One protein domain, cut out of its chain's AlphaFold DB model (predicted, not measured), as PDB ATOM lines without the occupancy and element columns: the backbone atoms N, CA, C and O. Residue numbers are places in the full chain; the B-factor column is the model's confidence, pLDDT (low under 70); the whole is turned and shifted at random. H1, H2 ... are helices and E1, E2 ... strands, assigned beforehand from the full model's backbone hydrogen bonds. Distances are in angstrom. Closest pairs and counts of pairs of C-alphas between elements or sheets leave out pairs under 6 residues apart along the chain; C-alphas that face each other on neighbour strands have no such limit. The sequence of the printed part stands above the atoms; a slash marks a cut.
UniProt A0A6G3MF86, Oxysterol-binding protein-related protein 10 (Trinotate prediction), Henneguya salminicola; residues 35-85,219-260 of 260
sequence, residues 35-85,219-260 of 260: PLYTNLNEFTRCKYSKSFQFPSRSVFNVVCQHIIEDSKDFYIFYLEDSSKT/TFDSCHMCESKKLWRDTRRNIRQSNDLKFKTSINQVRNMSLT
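This is residues 35 to 85 and 219 to 260 of the 260 residues of the protein "Oxysterol-binding protein-related protein 10 (Trinotate prediction)" of Henneguya salminicola (UniProt A0A6G3MF86). Picture a long, narrow ribbon of three antiparallel strands, E1, E2 and E3, with a small helical hairpin, H2 and H3, set away from it beyond the first end of E1. The short helix H1 sits between the two, grazing the ribbon near the start of E1. The printed part has 93 residues, with three named strands and then three named helices along the chain; the sheet's order is E1, E2, E3, all antiparallel, and the class is mixed, helices and strands. The whole is loose, with a radius of gyration of the C-alphas of 16.5 A and spans of 51 by 38 by 22 A.

Look first at E1, residues 43 to 49, and E2, residues 59 to 69, a hairpin whose directions stand at 164 degrees; you will find N 44 and O 64 within hydrogen-bond range at 2.8 A, and N 62 and O 46 at 2.9 A. E2 then forms a second hairpin with E3, residues 72 to 81, also at 164 degrees, where N 63 and O 78 are 2.8 A apart and N 74 and O 67 are 2.8 A apart. The three make a meander, each strand the antiparallel neighbour of the one before, with E1 and E3 as edge strands. After the cut, H1, residues 228 to 231, only grazes the sheet; its closest C-alpha to E1 is that of Ser 228, 5.6 A from that of Thr 44. H2, residues 233 to 240, and H1 meet only through their link. H2 touches H3, residues 244 to 257, at a shallow tilt of 23 degrees, opposite ways, as a helical hairpin; their closest C-alphas, those of Asn 238 and Phe 247, are 5.2 A apart. H1 and H3 are close but not clearly touching, with the C-alphas of Leu 231 and Val 254 closest at 6.7 A. H2 and H3 are not on the sheet. Every O i to N i+4 pair is within hydrogen-bond range in H2 and H3; H1 is too short for such a pair, and its one O i to N i+3 pair is not within range.

Find C-alpha 43 at (-48.518, -102.812, -59.442); from there E1 runs 20.0 A to C-alpha 49. E2, residues 59 to 69, is 31.3 A long, and E3, residues 72 to 81, is 29.8 A long, ending at C-alpha 81 at (-42.422, -85.164, -62.239). H1, residues 228 to 231, and H2, residues 233 to 240, measure 5.0 A and 11.0 A. H3 runs 20.4 A to C-alpha 257 at (-51.756, -115.279, -54.348).

The C-alphas of Pro 55 and Leu 245 are the two farthest apart, 51.0 A. Residues 86 to 218 are not printed, and C-alphas 85 and 219 stand 27.7 A apart across the cut. Of the links printed whole, E1 to E2 is short and the others are tight. Mean pLDDT of the printed part is 81.3; look for values under 70 at residues 50 to 58 and 258 to 260.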
ATOM      1  N   PRO A  35     -46.807-110.962 -73.188       72.06
ATOM      2  CA  PRO A  35     -46.612-110.440 -71.841       72.06
ATOM      3  C   PRO A  35     -47.230-111.380 -70.797       72.06
ATOM      4  O   PRO A  35     -48.195-112.101 -71.059       72.06
ATOM      5  N   LEU A  36     -46.673-111.367 -69.583       76.00
ATOM      6  CA  LEU A  36     -47.260-112.089 -68.455       76.00
ATOM      7  C   LEU A  36     -48.611-111.459 -68.091       76.00
ATOM      8  O   LEU A  36     -48.745-110.237 -68.091       76.00
ATOM      9  N   TYR A  37     -49.590-112.304 -67.763       78.19
ATOM     10  CA  TYR A  37     -50.870-111.859 -67.210       78.19
ATOM     11  C   TYR A  37     -50.637-111.044 -65.934       78.19
ATOM     12  O   TYR A  37     -49.749-111.387 -65.160       78.19
ATOM     13  N   THR A  38     -51.428-109.998 -65.701       81.38
ATOM     14  CA  THR A  38     -51.273-109.138 -64.519       81.38
ATOM     15  C   THR A  38     -52.271-109.557 -63.445       81.38
ATOM     16  O   THR A  38     -53.464-109.661 -63.710       81.38
ATOM     17  N   ASN A  39     -51.810-109.804 -62.223       83.56
ATOM     18  CA  ASN A  39     -52.691-110.176 -61.114       83.56
ATOM     19  C   ASN A  39     -53.508-108.980 -60.598       83.56
ATOM     20  O   ASN A  39     -53.119-107.828 -60.784       83.56
ATOM     21  N   LEU A  40     -54.637-109.236 -59.928       83.56
ATOM     22  CA  LEU A  40     -55.408-108.175 -59.270       83.56
ATOM     23  C   LEU A  40     -54.535-107.469 -58.220       83.56
ATOM     24  O   LEU A  40     -53.845-108.130 -57.446       83.56
ATOM     25  N   ASN A  41     -54.566-106.133 -58.197       83.19
ATOM     26  CA  ASN A  41     -53.740-105.281 -57.333       83.19
ATOM     27  C   ASN A  41     -52.225-105.421 -57.541       83.19
ATOM     28  O   ASN A  41     -51.439-104.851 -56.776       83.19
ATOM     29  N   GLU A  42     -51.793-106.136 -58.580       88.94
ATOM     30  CA  GLU A  42     -50.411-106.068 -59.019       88.94
ATOM     31  C   GLU A  42     -50.112-104.642 -59.475       88.94
ATOM     32  O   GLU A  42     -50.889-104.015 -60.207       88.94
ATOM     33  N   PHE A  43     -48.966-104.130 -59.038       90.56
ATOM     34  CA  PHE A  43     -48.518-102.812 -59.442       90.56
ATOM     35  C   PHE A  43     -47.051-102.810 -59.851       90.56
ATOM     36  O   PHE A  43     -46.228-103.598 -59.393       90.56
ATOM     37  N   THR A  44     -46.693-101.871 -60.713       89.38
ATOM     38  CA  THR A  44     -45.307-101.550 -61.030       89.38
ATOM     39  C   THR A  44     -45.054-100.107 -60.661       89.38
ATOM     40  O   THR A  44     -45.843 -99.228 -60.994       89.38
ATOM     41  N   ARG A  45     -43.913 -99.850 -60.024       90.19
ATOM     42  CA  ARG A  45     -43.392 -98.498 -59.857       90.19
ATOM     43  C   ARG A  45     -41.974 -98.392 -60.378       90.19
ATOM     44  O   ARG A  45     -41.159 -99.299 -60.197       90.19
ATOM     45  N   CYS A  46     -41.664 -97.281 -61.022       86.44
ATOM     46  CA  CYS A  46     -40.304 -96.996 -61.454       86.44
ATOM     47  C   CYS A  46     -40.023 -95.499 -61.435       86.44
ATOM     48  O   CYS A  46     -40.929 -94.677 -61.296       86.44
ATOM     49  N   LYS A  47     -38.739 -95.161 -61.532       86.19
ATOM     50  CA  LYS A  47     -38.277 -93.787 -61.667       86.19
ATOM     51  C   LYS A  47     -37.487 -93.636 -62.951       86.19
ATOM     52  O   LYS A  47     -36.558 -94.405 -63.185       86.19
ATOM     53  N   TYR A  48     -37.792 -92.617 -63.738       81.38
ATOM     54  CA  TYR A  48     -36.923 -92.190 -64.830       81.38
ATOM     55  C   TYR A  48     -36.085 -91.023 -64.338       81.38
ATOM     56  O   TYR A  48     -36.623 -90.054 -63.811       81.38
ATOM     57  N   SER A  49     -34.763 -91.118 -64.468       71.81
ATOM     58  CA  SER A  49     -33.867 -90.004 -64.156       71.81
ATOM     59  C   SER A  49     -33.082 -89.621 -65.393       71.81
ATOM     60  O   SER A  49     -32.379 -90.464 -65.948       71.81
ATOM     61  N   LYS A  50     -33.151 -88.347 -65.774       66.50
ATOM     62  CA  LYS A  50     -32.318 -87.794 -66.838       66.50
ATOM     63  C   LYS A  50     -30.865 -87.728 -66.358       66.50
ATOM     64  O   LYS A  50     -30.543 -86.949 -65.461       66.50
ATOM     65  N   SER A  51     -29.991 -88.578 -66.895       48.47
ATOM     66  CA  SER A  51     -28.552 -88.509 -66.626       48.47
ATOM     67  C   SER A  51     -27.860 -87.590 -67.639       48.47
ATOM     68  O   SER A  51     -27.881 -87.853 -68.832       48.47
ATOM     69  N   PHE A  52     -27.199 -86.553 -67.115       40.16
ATOM     70  CA  PHE A  52     -25.964 -85.937 -67.629       40.16
ATOM     71  C   PHE A  52     -25.924 -84.809 -68.683       40.16
ATOM     72  O   PHE A  52     -24.818 -84.337 -68.916       40.16
ATOM     73  N   GLN A  53     -27.015 -84.269 -69.246       38.94
ATOM     74  CA  GLN A  53     -26.859 -83.199 -70.273       38.94
ATOM     75  C   GLN A  53     -27.731 -81.936 -70.162       38.94
ATOM     76  O   GLN A  53     -27.629 -81.064 -71.015       38.94
ATOM     77  N   PHE A  54     -28.542 -81.762 -69.115       41.28
ATOM     78  CA  PHE A  54     -29.313 -80.522 -68.925       41.28
ATOM     79  C   PHE A  54     -29.286 -80.063 -67.457       41.28
ATOM     80  O   PHE A  54     -29.219 -80.915 -66.567       41.28
ATOM     81  N   PRO A  55     -29.342 -78.742 -67.183       42.44
ATOM     82  CA  PRO A  55     -29.129 -78.178 -65.845       42.44
ATOM     83  C   PRO A  55     -30.217 -78.538 -64.816       42.44
ATOM     84  O   PRO A  55     -29.974 -78.428 -63.617       42.44
ATOM     85  N   SER A  56     -31.388 -79.026 -65.241       52.34
ATOM     86  CA  SER A  56     -32.435 -79.523 -64.343       52.34
ATOM     87  C   SER A  56     -32.494 -81.057 -64.337       52.34
ATOM     88  O   SER A  56     -32.752 -81.716 -65.347       52.34
ATOM     89  N   ARG A  57     -32.265 -81.662 -63.163       55.22
ATOM     90  CA  ARG A  57     -32.515 -83.092 -62.926       55.22
ATOM     91  C   ARG A  57     -34.024 -83.336 -62.883       55.22
ATOM     92  O   ARG A  57     -34.619 -83.293 -61.813       55.22
ATOM     93  N   SER A  58     -34.647 -83.608 -64.023       65.31
ATOM     94  CA  SER A  58     -36.026 -84.107 -64.035       65.31
ATOM     95  C   SER A  58     -36.034 -85.583 -63.633       65.31
ATOM     96  O   SER A  58     -35.406 -86.423 -64.289       65.31
ATOM     97  N   VAL A  59     -36.722 -85.891 -62.535       77.12
ATOM     98  CA  VAL A  59     -37.048 -87.260 -62.128       77.12
ATOM     99  C   VAL A  59     -38.543 -87.454 -62.326       77.12
ATOM    100  O   VAL A  59     -39.314 -86.613 -61.884       77.12
ATOM    101  N   PHE A  60     -38.947 -88.546 -62.964       82.25
ATOM    102  CA  PHE A  60     -40.357 -88.908 -63.108       82.25
ATOM    103  C   PHE A  60     -40.656 -90.156 -62.294       82.25
ATOM    104  O   PHE A  60     -39.958 -91.159 -62.451       82.25
ATOM    105  N   ASN A  61     -41.673 -90.099 -61.439       84.94
ATOM    106  CA  ASN A  61     -42.220 -91.262 -60.756       84.94
ATOM    107  C   ASN A  61     -43.346 -91.838 -61.610       84.94
ATOM    108  O   ASN A  61     -44.196 -91.101 -62.097       84.94
ATOM    109  N   VAL A  62     -43.347 -93.156 -61.776       87.94
ATOM    110  CA  VAL A  62     -44.370 -93.878 -62.533       87.94
ATOM    111  C   VAL A  62     -44.970 -94.938 -61.637       87.94
ATOM    112  O   VAL A  62     -44.219 -95.678 -60.997       87.94
ATOM    113  N   VAL A  63     -46.293 -95.040 -61.640       90.12
ATOM    114  CA  VAL A  63     -47.060 -96.121 -61.029       90.12
ATOM    115  C   VAL A  63     -48.040 -96.661 -62.065       90.12
ATOM    116  O   VAL A  63     -48.711 -95.902 -62.755       90.12
ATOM    117  N   CYS A  64     -48.104 -97.981 -62.178       91.44
ATOM    118  CA  CYS A  64     -49.109 -98.704 -62.943       91.44
ATOM    119  C   CYS A  64     -49.765 -99.711 -62.006       91.44
ATOM    120  O   CYS A  64     -49.036-100.410 -61.304       91.44
ATOM    121  N   GLN A  65     -51.089 -99.816 -62.009       91.69
ATOM    122  CA  GLN A  65     -51.827-100.774 -61.187       91.69
ATOM    123  C   GLN A  65     -52.940-101.435 -61.992       91.69
ATOM    124  O   GLN A  65     -53.631-100.774 -62.765       91.69
ATOM    125  N   HIS A  66     -53.123-102.732 -61.769       90.75
ATOM    126  CA  HIS A  66     -54.262-103.484 -62.273       90.75
ATOM    127  C   HIS A  66     -55.394-103.523 -61.238       90.75
ATOM    128  O   HIS A  66     -55.175-103.905 -60.084       90.75
ATOM    129  N   ILE A  67     -56.600-103.134 -61.652       89.62
ATOM    130  CA  ILE A  67     -57.820-103.170 -60.843       89.62
ATOM    131  C   ILE A  67     -58.954-103.848 -61.615       89.62
ATOM    132  O   ILE A  67     -58.934-103.885 -62.843       89.62
ATOM    133  N   ILE A  68     -59.973-104.311 -60.896       89.12
ATOM    134  CA  ILE A  68     -61.230-104.779 -61.486       89.12
ATOM    135  C   ILE A  68     -62.355-103.864 -61.009       89.12
ATOM    136  O   ILE A  68     -62.504-103.631 -59.811       89.12
ATOM    137  N   GLU A  69     -63.153-103.368 -61.945       88.31
ATOM    138  CA  GLU A  69     -64.344-102.554 -61.686       88.31
ATOM    139  C   GLU A  69     -65.457-103.030 -62.618       88.31
ATOM    140  O   GLU A  69     -65.211-103.277 -63.800       88.31
ATOM    141  N   ASP A  70     -66.664-103.234 -62.089       88.81
ATOM    142  CA  ASP A  70     -67.819-103.740 -62.846       88.81
ATOM    143  C   ASP A  70     -67.513-104.989 -63.694       88.81
ATOM    144  O   ASP A  70     -67.950-105.122 -64.839       88.81
ATOM    145  N   SER A  71     -66.748-105.925 -63.120       87.81
ATOM    146  CA  SER A  71     -66.306-107.168 -63.776       87.81
ATOM    147  C   SER A  71     -65.436-106.962 -65.027       87.81
ATOM    148  O   SER A  71     -65.396-107.831 -65.898       87.81
ATOM    149  N   LYS A  72     -64.743-105.823 -65.134       88.44
ATOM    150  CA  LYS A  72     -63.786-105.523 -66.207       88.44
ATOM    151  C   LYS A  72     -62.408-105.220 -65.634       88.44
ATOM    152  O   LYS A  72     -62.297-104.512 -64.634       88.44
ATOM    153  N   ASP A  73     -61.377-105.715 -66.307       91.00
ATOM    154  CA  ASP A  73     -59.981-105.418 -65.996       91.00
ATOM    155  C   ASP A  73     -59.605-104.012 -66.482       91.00
ATOM    156  O   ASP A  73     -59.769-103.667 -67.658       91.00
ATOM    157  N   PHE A  74     -59.057-103.206 -65.576       92.38
ATOM    158  CA  PHE A  74     -58.532-101.883 -65.876       92.38
ATOM    159  C   PHE A  74     -57.086-101.740 -65.426       92.38
ATOM    160  O   PHE A  74     -56.704-102.127 -64.324       92.38
ATOM    161  N   TYR A  75     -56.297-101.071 -66.255       92.50
ATOM    162  CA  TYR A  75     -54.921-100.710 -65.959       92.50
ATOM    163  C   TYR A  75     -54.847 -99.200 -65.808       92.50
ATOM    164  O   TYR A  75     -55.137 -98.452 -66.743       92.50
ATOM    165  N   ILE A  76     -54.500 -98.758 -64.604       93.88
ATOM    166  CA  ILE A  76     -54.367 -97.347 -64.262       93.88
ATOM    167  C   ILE A  76     -52.894 -96.993 -64.272       93.88
ATOM    168  O   ILE A  76     -52.085 -97.642 -63.613       93.88
ATOM    169  N   PHE A  77     -52.571 -95.925 -64.980       93.56
ATOM    170  CA  PHE A  77     -51.242 -95.363 -65.079       93.56
ATOM    171  C   PHE A  77     -51.242 -93.971 -64.471       93.56
ATOM    172  O   PHE A  77     -52.142 -93.167 -64.714       93.56
ATOM    173  N   TYR A  78     -50.206 -93.690 -63.693       92.94
ATOM    174  CA  TYR A  78     -49.940 -92.385 -63.122       92.94
ATOM    175  C   TYR A  78     -48.452 -92.072 -63.252       92.94
ATOM    176  O   TYR A  78     -47.587 -92.849 -62.840       92.94
ATOM    177  N   LEU A  79     -48.163 -90.920 -63.836       91.38
ATOM    178  CA  LEU A  79     -46.848 -90.335 -63.986       91.38
ATOM    179  C   LEU A  79     -46.852 -88.953 -63.354       91.38
ATOM    180  O   LEU A  79     -47.749 -88.154 -63.600       91.38
ATOM    181  N   GLU A  80     -45.794 -88.645 -62.621       90.12
ATOM    182  CA  GLU A  80     -45.553 -87.305 -62.099       90.12
ATOM    183  C   GLU A  80     -44.072 -86.955 -62.193       90.12
ATOM    184  O   GLU A  80     -43.200 -87.814 -62.037       90.12
ATOM    185  N   ASP A  81     -43.767 -85.686 -62.434       86.38
ATOM    186  CA  ASP A  81     -42.422 -85.164 -62.239       86.38
ATOM    187  C   ASP A  81     -42.131 -84.911 -60.747       86.38
ATOM    188  O   ASP A  81     -43.014 -84.680 -59.925       86.38
ATOM    189  N   SER A  82     -40.853 -84.905 -60.374       82.69
ATOM    190  CA  SER A  82     -40.429 -84.687 -58.987       82.69
ATOM    191  C   SER A  82     -40.766 -83.297 -58.457       82.69
ATOM    192  O   SER A  82     -40.898 -83.128 -57.248       82.69
ATOM    193  N   SER A  83     -40.878 -82.307 -59.345       82.06
ATOM    194  CA  SER A  83     -41.324 -80.955 -59.002       82.06
ATOM    195  C   SER A  83     -42.843 -80.833 -58.873       82.06
ATOM    196  O   SER A  83     -43.308 -79.780 -58.450       82.06
ATOM    197  N   LYS A  84     -43.609 -81.893 -59.182       81.00
ATOM    198  CA  LYS A  84     -45.078 -81.906 -59.173       81.00
ATOM    199  C   LYS A  84     -45.672 -80.750 -59.975       81.00
ATOM    200  O   LYS A  84     -46.601 -80.084 -59.535       81.00
ATOM    201  N   THR A  85     -45.083 -80.474 -61.130       84.94
ATOM    202  CA  THR A  85     -45.561 -79.486 -62.102       84.94
ATOM    203  C   THR A  85     -46.249 -80.144 -63.287       84.94
ATOM    204  O   THR A  85     -47.017 -79.485 -63.983       84.94
ATOM    205  N   THR A 219     -34.647-102.536 -55.869       85.31
ATOM    206  CA  THR A 219     -34.036-103.868 -55.701       85.31
ATOM    207  C   THR A 219     -35.080-104.863 -55.183       85.31
ATOM    208  O   THR A 219     -36.058-104.454 -54.561       85.31
ATOM    209  N   PHE A 220     -34.894-106.167 -55.421       84.38
ATOM    210  CA  PHE A 220     -35.880-107.190 -55.025       84.38
ATOM    211  C   PHE A 220     -36.198-107.187 -53.520       84.38
ATOM    212  O   PHE A 220     -37.346-107.428 -53.139       84.38
ATOM    213  N   ASP A 221     -35.212-106.870 -52.683       84.50
ATOM    214  CA  ASP A 221     -35.377-106.830 -51.228       84.50
ATOM    215  C   ASP A 221     -36.279-105.669 -50.799       84.50
ATOM    216  O   ASP A 221     -37.154-105.843 -49.958       84.50
ATOM    217  N   SER A 222     -36.141-104.517 -51.462       86.38
ATOM    218  CA  SER A 222     -36.955-103.315 -51.221       86.38
ATOM    219  C   SER A 222     -38.307-103.292 -51.953       86.38
ATOM    220  O   SER A 222     -39.150-102.442 -51.661       86.38
ATOM    221  N   CYS A 223     -38.530-104.193 -52.918       86.69
ATOM    222  CA  CYS A 223     -39.806-104.302 -53.623       86.69
ATOM    223  C   CYS A 223     -40.887-104.890 -52.709       86.69
ATOM    224  O   CYS A 223     -40.674-105.905 -52.032       86.69
ATOM    225  N   HIS A 224     -42.076-104.296 -52.754       87.38
ATOM    226  CA  HIS A 224     -43.273-104.860 -52.139       87.38
ATOM    227  C   HIS A 224     -43.636-106.207 -52.791       87.38
ATOM    228  O   HIS A 224     -43.286-106.458 -53.945       87.38
ATOM    229  N   MET A 225     -44.330-107.093 -52.071       86.31
ATOM    230  CA  MET A 225     -44.679-108.428 -52.586       86.31
ATOM    231  C   MET A 225     -45.573-108.384 -53.829       86.31
ATOM    232  O   MET A 225     -45.342-109.145 -54.761       86.31
ATOM    233  N   CYS A 226     -46.520-107.445 -53.874       86.81
ATOM    234  CA  CYS A 226     -47.396-107.233 -55.031       86.81
ATOM    235  C   CYS A 226     -46.744-106.415 -56.164       86.81
ATOM    236  O   CYS A 226     -47.411-106.124 -57.155       86.81
ATOM    237  N   GLU A 227     -45.465-106.020 -56.045       89.19
ATOM    238  CA  GLU A 227     -44.776-105.389 -57.175       89.19
ATOM    239  C   GLU A 227     -44.476-106.426 -58.258       89.19
ATOM    240  O   GLU A 227     -43.794-107.418 -57.982       89.19
ATOM    241  N   SER A 228     -44.872-106.154 -59.508       88.88
ATOM    242  CA  SER A 228     -44.717-107.057 -60.663       88.88
ATOM    243  C   SER A 228     -43.328-107.684 -60.759       88.88
ATOM    244  O   SER A 228     -43.171-108.868 -61.053       88.88
ATOM    245  N   LYS A 229     -42.279-106.891 -60.493       88.44
ATOM    246  CA  LYS A 229     -40.888-107.358 -60.519       88.44
ATOM    247  C   LYS A 229     -40.660-108.511 -59.538       88.44
ATOM    248  O   LYS A 229     -40.003-109.480 -59.909       88.44
ATOM    249  N   LYS A 230     -41.154-108.388 -58.306       89.44
ATOM    250  CA  LYS A 230     -40.967-109.377 -57.238       89.44
ATOM    251  C   LYS A 230     -41.921-110.550 -57.411       89.44
ATOM    252  O   LYS A 230     -41.461-111.687 -57.366       89.44
ATOM    253  N   LEU A 231     -43.187-110.258 -57.699       88.31
ATOM    254  CA  LEU A 231     -44.237-111.246 -57.922       88.31
ATOM    255  C   LEU A 231     -43.856-112.245 -59.026       88.31
ATOM    256  O   LEU A 231     -43.904-113.454 -58.828       88.31
ATOM    257  N   TRP A 232     -43.358-111.746 -60.161       89.56
ATOM    258  CA  TRP A 232     -42.999-112.570 -61.319       89.56
ATOM    259  C   TRP A 232     -41.528-113.008 -61.360       89.56
ATOM    260  O   TRP A 232     -41.071-113.513 -62.390       89.56
ATOM    261  N   ARG A 233     -40.756-112.822 -60.277       89.56
ATOM    262  CA  ARG A 233     -39.305-113.100 -60.248       89.56
ATOM    263  C   ARG A 233     -38.985-114.527 -60.690       89.56
ATOM    264  O   ARG A 233     -38.151-114.727 -61.575       89.56
ATOM    265  N   ASP A 234     -39.650-115.500 -60.079       88.44
ATOM    266  CA  ASP A 234     -39.335-116.914 -60.279       88.44
ATOM    267  C   ASP A 234     -39.819-117.386 -61.658       88.44
ATOM    268  O   ASP A 234     -39.076-118.058 -62.371       88.44
ATOM    269  N   THR A 235     -40.978-116.902 -62.117       87.62
ATOM    270  CA  THR A 235     -41.475-117.126 -63.485       87.62
ATOM    271  C   THR A 235     -40.508-116.592 -64.538       87.62
ATOM    272  O   THR A 235     -40.123-117.332 -65.442       87.62
ATOM    273  N   ARG A 236     -40.030-115.346 -64.406       85.75
ATOM    274  CA  ARG A 236     -39.054-114.762 -65.345       85.75
ATOM    275  C   ARG A 236     -37.735-115.532 -65.362       85.75
ATOM    276  O   ARG A 236     -37.136-115.696 -66.422       85.75
ATOM    277  N   ARG A 237     -37.275-116.009 -64.201       87.69
ATOM    278  CA  ARG A 237     -36.088-116.869 -64.108       87.69
ATOM    279  C   ARG A 237     -36.305-118.196 -64.840       87.69
ATOM    280  O   ARG A 237     -35.416-118.609 -65.576       87.69
ATOM    281  N   ASN A 238     -37.462-118.830 -64.670       86.81
ATOM    282  CA  ASN A 238     -37.772-120.115 -65.301       86.81
ATOM    283  C   ASN A 238     -37.910-120.002 -66.828       86.81
ATOM    284  O   ASN A 238     -37.413-120.883 -67.524       86.81
ATOM    285  N   ILE A 239     -38.478-118.901 -67.344       84.62
ATOM    286  CA  ILE A 239     -38.507-118.593 -68.789       84.62
ATOM    287  C   ILE A 239     -37.083-118.535 -69.351       84.62
ATOM    288  O   ILE A 239     -36.770-119.200 -70.331       84.62
ATOM    289  N   ARG A 240     -36.186-117.781 -68.698       85.12
ATOM    290  CA  ARG A 240     -34.785-117.633 -69.140       85.12
ATOM    291  C   ARG A 240     -33.985-118.932 -69.095       85.12
ATOM    292  O   ARG A 240     -32.973-119.041 -69.771       85.12
ATOM    293  N   GLN A 241     -34.399-119.872 -68.250       88.38
ATOM    294  CA  GLN A 241     -33.765-121.180 -68.097       88.38
ATOM    295  C   GLN A 241     -34.443-122.264 -68.947       88.38
ATOM    296  O   GLN A 241     -34.066-123.426 -68.813       88.38
ATOM    297  N   SER A 242     -35.450-121.913 -69.758       84.25
ATOM    298  CA  SER A 242     -36.247-122.855 -70.559       84.25
ATOM    299  C   SER A 242     -36.766-124.044 -69.735       84.25
ATOM    300  O   SER A 242     -36.754-125.188 -70.180       84.25
ATOM    301  N   ASN A 243     -37.174-123.787 -68.485       85.62
ATOM    302  CA  ASN A 243     -37.665-124.820 -67.574       85.62
ATOM    303  C   ASN A 243     -39.195-124.801 -67.508       85.62
ATOM    304  O   ASN A 243     -39.784-124.205 -66.602       85.62
ATOM    305  N   ASP A 244     -39.828-125.484 -68.460       81.62
ATOM    306  CA  ASP A 244     -41.281-125.461 -68.655       81.62
ATOM    307  C   ASP A 244     -42.074-125.937 -67.437       81.62
ATOM    308  O   ASP A 244     -43.117-125.368 -67.103       81.62
ATOM    309  N   LEU A 245     -41.584-126.966 -66.739       81.94
ATOM    310  CA  LEU A 245     -42.274-127.501 -65.567       81.94
ATOM    311  C   LEU A 245     -42.288-126.473 -64.431       81.94
ATOM    312  O   LEU A 245     -43.350-126.158 -63.894       81.94
ATOM    313  N   LYS A 246     -41.124-125.896 -64.102       85.38
ATOM    314  CA  LYS A 246     -41.028-124.874 -63.050       85.38
ATOM    315  C   LYS A 246     -41.747-123.588 -63.439       85.38
ATOM    316  O   LYS A 246     -42.317-122.939 -62.567       85.38
ATOM    317  N   PHE A 247     -41.754-123.240 -64.724       84.19
ATOM    318  CA  PHE A 247     -42.521-122.119 -65.257       84.19
ATOM    319  C   PHE A 247     -44.026-122.284 -65.006       84.19
ATOM    320  O   PHE A 247     -44.659-121.386 -64.451       84.19
ATOM    321  N   LYS A 248     -44.594-123.453 -65.333       84.31
ATOM    322  CA  LYS A 248     -46.012-123.746 -65.067       84.31
ATOM    323  C   LYS A 248     -46.331-123.671 -63.574       84.31
ATOM    324  O   LYS A 248     -47.322-123.055 -63.185       84.31
ATOM    325  N   THR A 249     -45.476-124.248 -62.728       87.19
ATOM    326  CA  THR A 249     -45.657-124.194 -61.270       87.19
ATOM    327  C   THR A 249     -45.617-122.759 -60.742       87.19
ATOM    328  O   THR A 249     -46.487-122.384 -59.956       87.19
ATOM    329  N   SER A 250     -44.660-121.939 -61.184       85.75
ATOM    330  CA  SER A 250     -44.526-120.560 -60.702       85.75
ATOM    331  C   SER A 250     -45.669-119.658 -61.172       85.75
ATOM    332  O   SER A 250     -46.113-118.806 -60.409       85.75
ATOM    333  N   ILE A 251     -46.215-119.874 -62.377       85.81
ATOM    334  CA  ILE A 251     -47.445-119.191 -62.821       85.81
ATOM    335  C   ILE A 251     -48.610-119.491 -61.878       85.81
ATOM    336  O   ILE A 251     -49.307-118.573 -61.450       85.81
ATOM    337  N   ASN A 252     -48.824-120.765 -61.543       84.25
ATOM    338  CA  ASN A 252     -49.951-121.162 -60.700       84.25
ATOM    339  C   ASN A 252     -49.827-120.602 -59.280       84.25
ATOM    340  O   ASN A 252     -50.815-120.147 -58.713       84.25
ATOM    341  N   GLN A 253     -48.610-120.574 -58.728       85.25
ATOM    342  CA  GLN A 253     -48.352-119.946 -57.430       85.25
ATOM    343  C   GLN A 253     -48.743-118.469 -57.434       85.25
ATOM    344  O   GLN A 253     -49.463-118.028 -56.546       85.25
ATOM    345  N   VAL A 254     -48.304-117.722 -58.448       83.94
ATOM    346  CA  VAL A 254     -48.607-116.293 -58.574       83.94
ATOM    347  C   VAL A 254     -50.110-116.064 -58.724       83.94
ATOM    348  O   VAL A 254     -50.665-115.234 -58.011       83.94
ATOM    349  N   ARG A 255     -50.800-116.831 -59.572       81.50
ATOM    350  CA  ARG A 255     -52.258-116.706 -59.748       81.50
ATOM    351  C   ARG A 255     -53.028-116.924 -58.442       81.50
ATOM    352  O   ARG A 255     -53.937-116.154 -58.149       81.50
ATOM    353  N   ASN A 256     -52.607-117.892 -57.630       79.19
ATOM    354  CA  ASN A 256     -53.263-118.225 -56.364       79.19
ATOM    355  C   ASN A 256     -53.037-117.190 -55.249       79.19
ATOM    356  O   ASN A 256     -53.841-117.131 -54.326       79.19
ATOM    357  N   MET A 257     -51.989-116.360 -55.323       72.44
ATOM    358  CA  MET A 257     -51.756-115.279 -54.348       72.44
ATOM    359  C   MET A 257     -52.759-114.122 -54.476       72.44
ATOM    360  O   MET A 257     -52.888-113.330 -53.553       72.44
ATOM    361  N   SER A 258     -53.464-114.012 -55.605       56.47
ATOM    362  CA  SER A 258     -54.434-112.932 -55.865       56.47
ATOM    363  C   SER A 258     -55.807-113.170 -55.226       56.47
ATOM    364  O   SER A 258     -56.693-112.334 -55.373       56.47
ATOM    365  N   LEU A 259     -56.006-114.336 -54.601       48.44
ATOM    366  CA  LEU A 259     -57.278-114.790 -54.025       48.44
ATOM    367  C   LEU A 259     -57.338-114.645 -52.492       48.44
ATOM    368  O   LEU A 259     -58.307-115.091 -51.880       48.44
ATOM    369  N   THR A 260     -56.313-114.050 -51.879       42.81
ATOM    370  CA  THR A 260     -56.200-113.786 -50.433       42.81
ATOM    371  C   THR A 260     -55.996-112.307 -50.183       42.81
ATOM    372  O   THR A 260     -56.663-111.773 -49.274       42.81
TER     373      THR A 260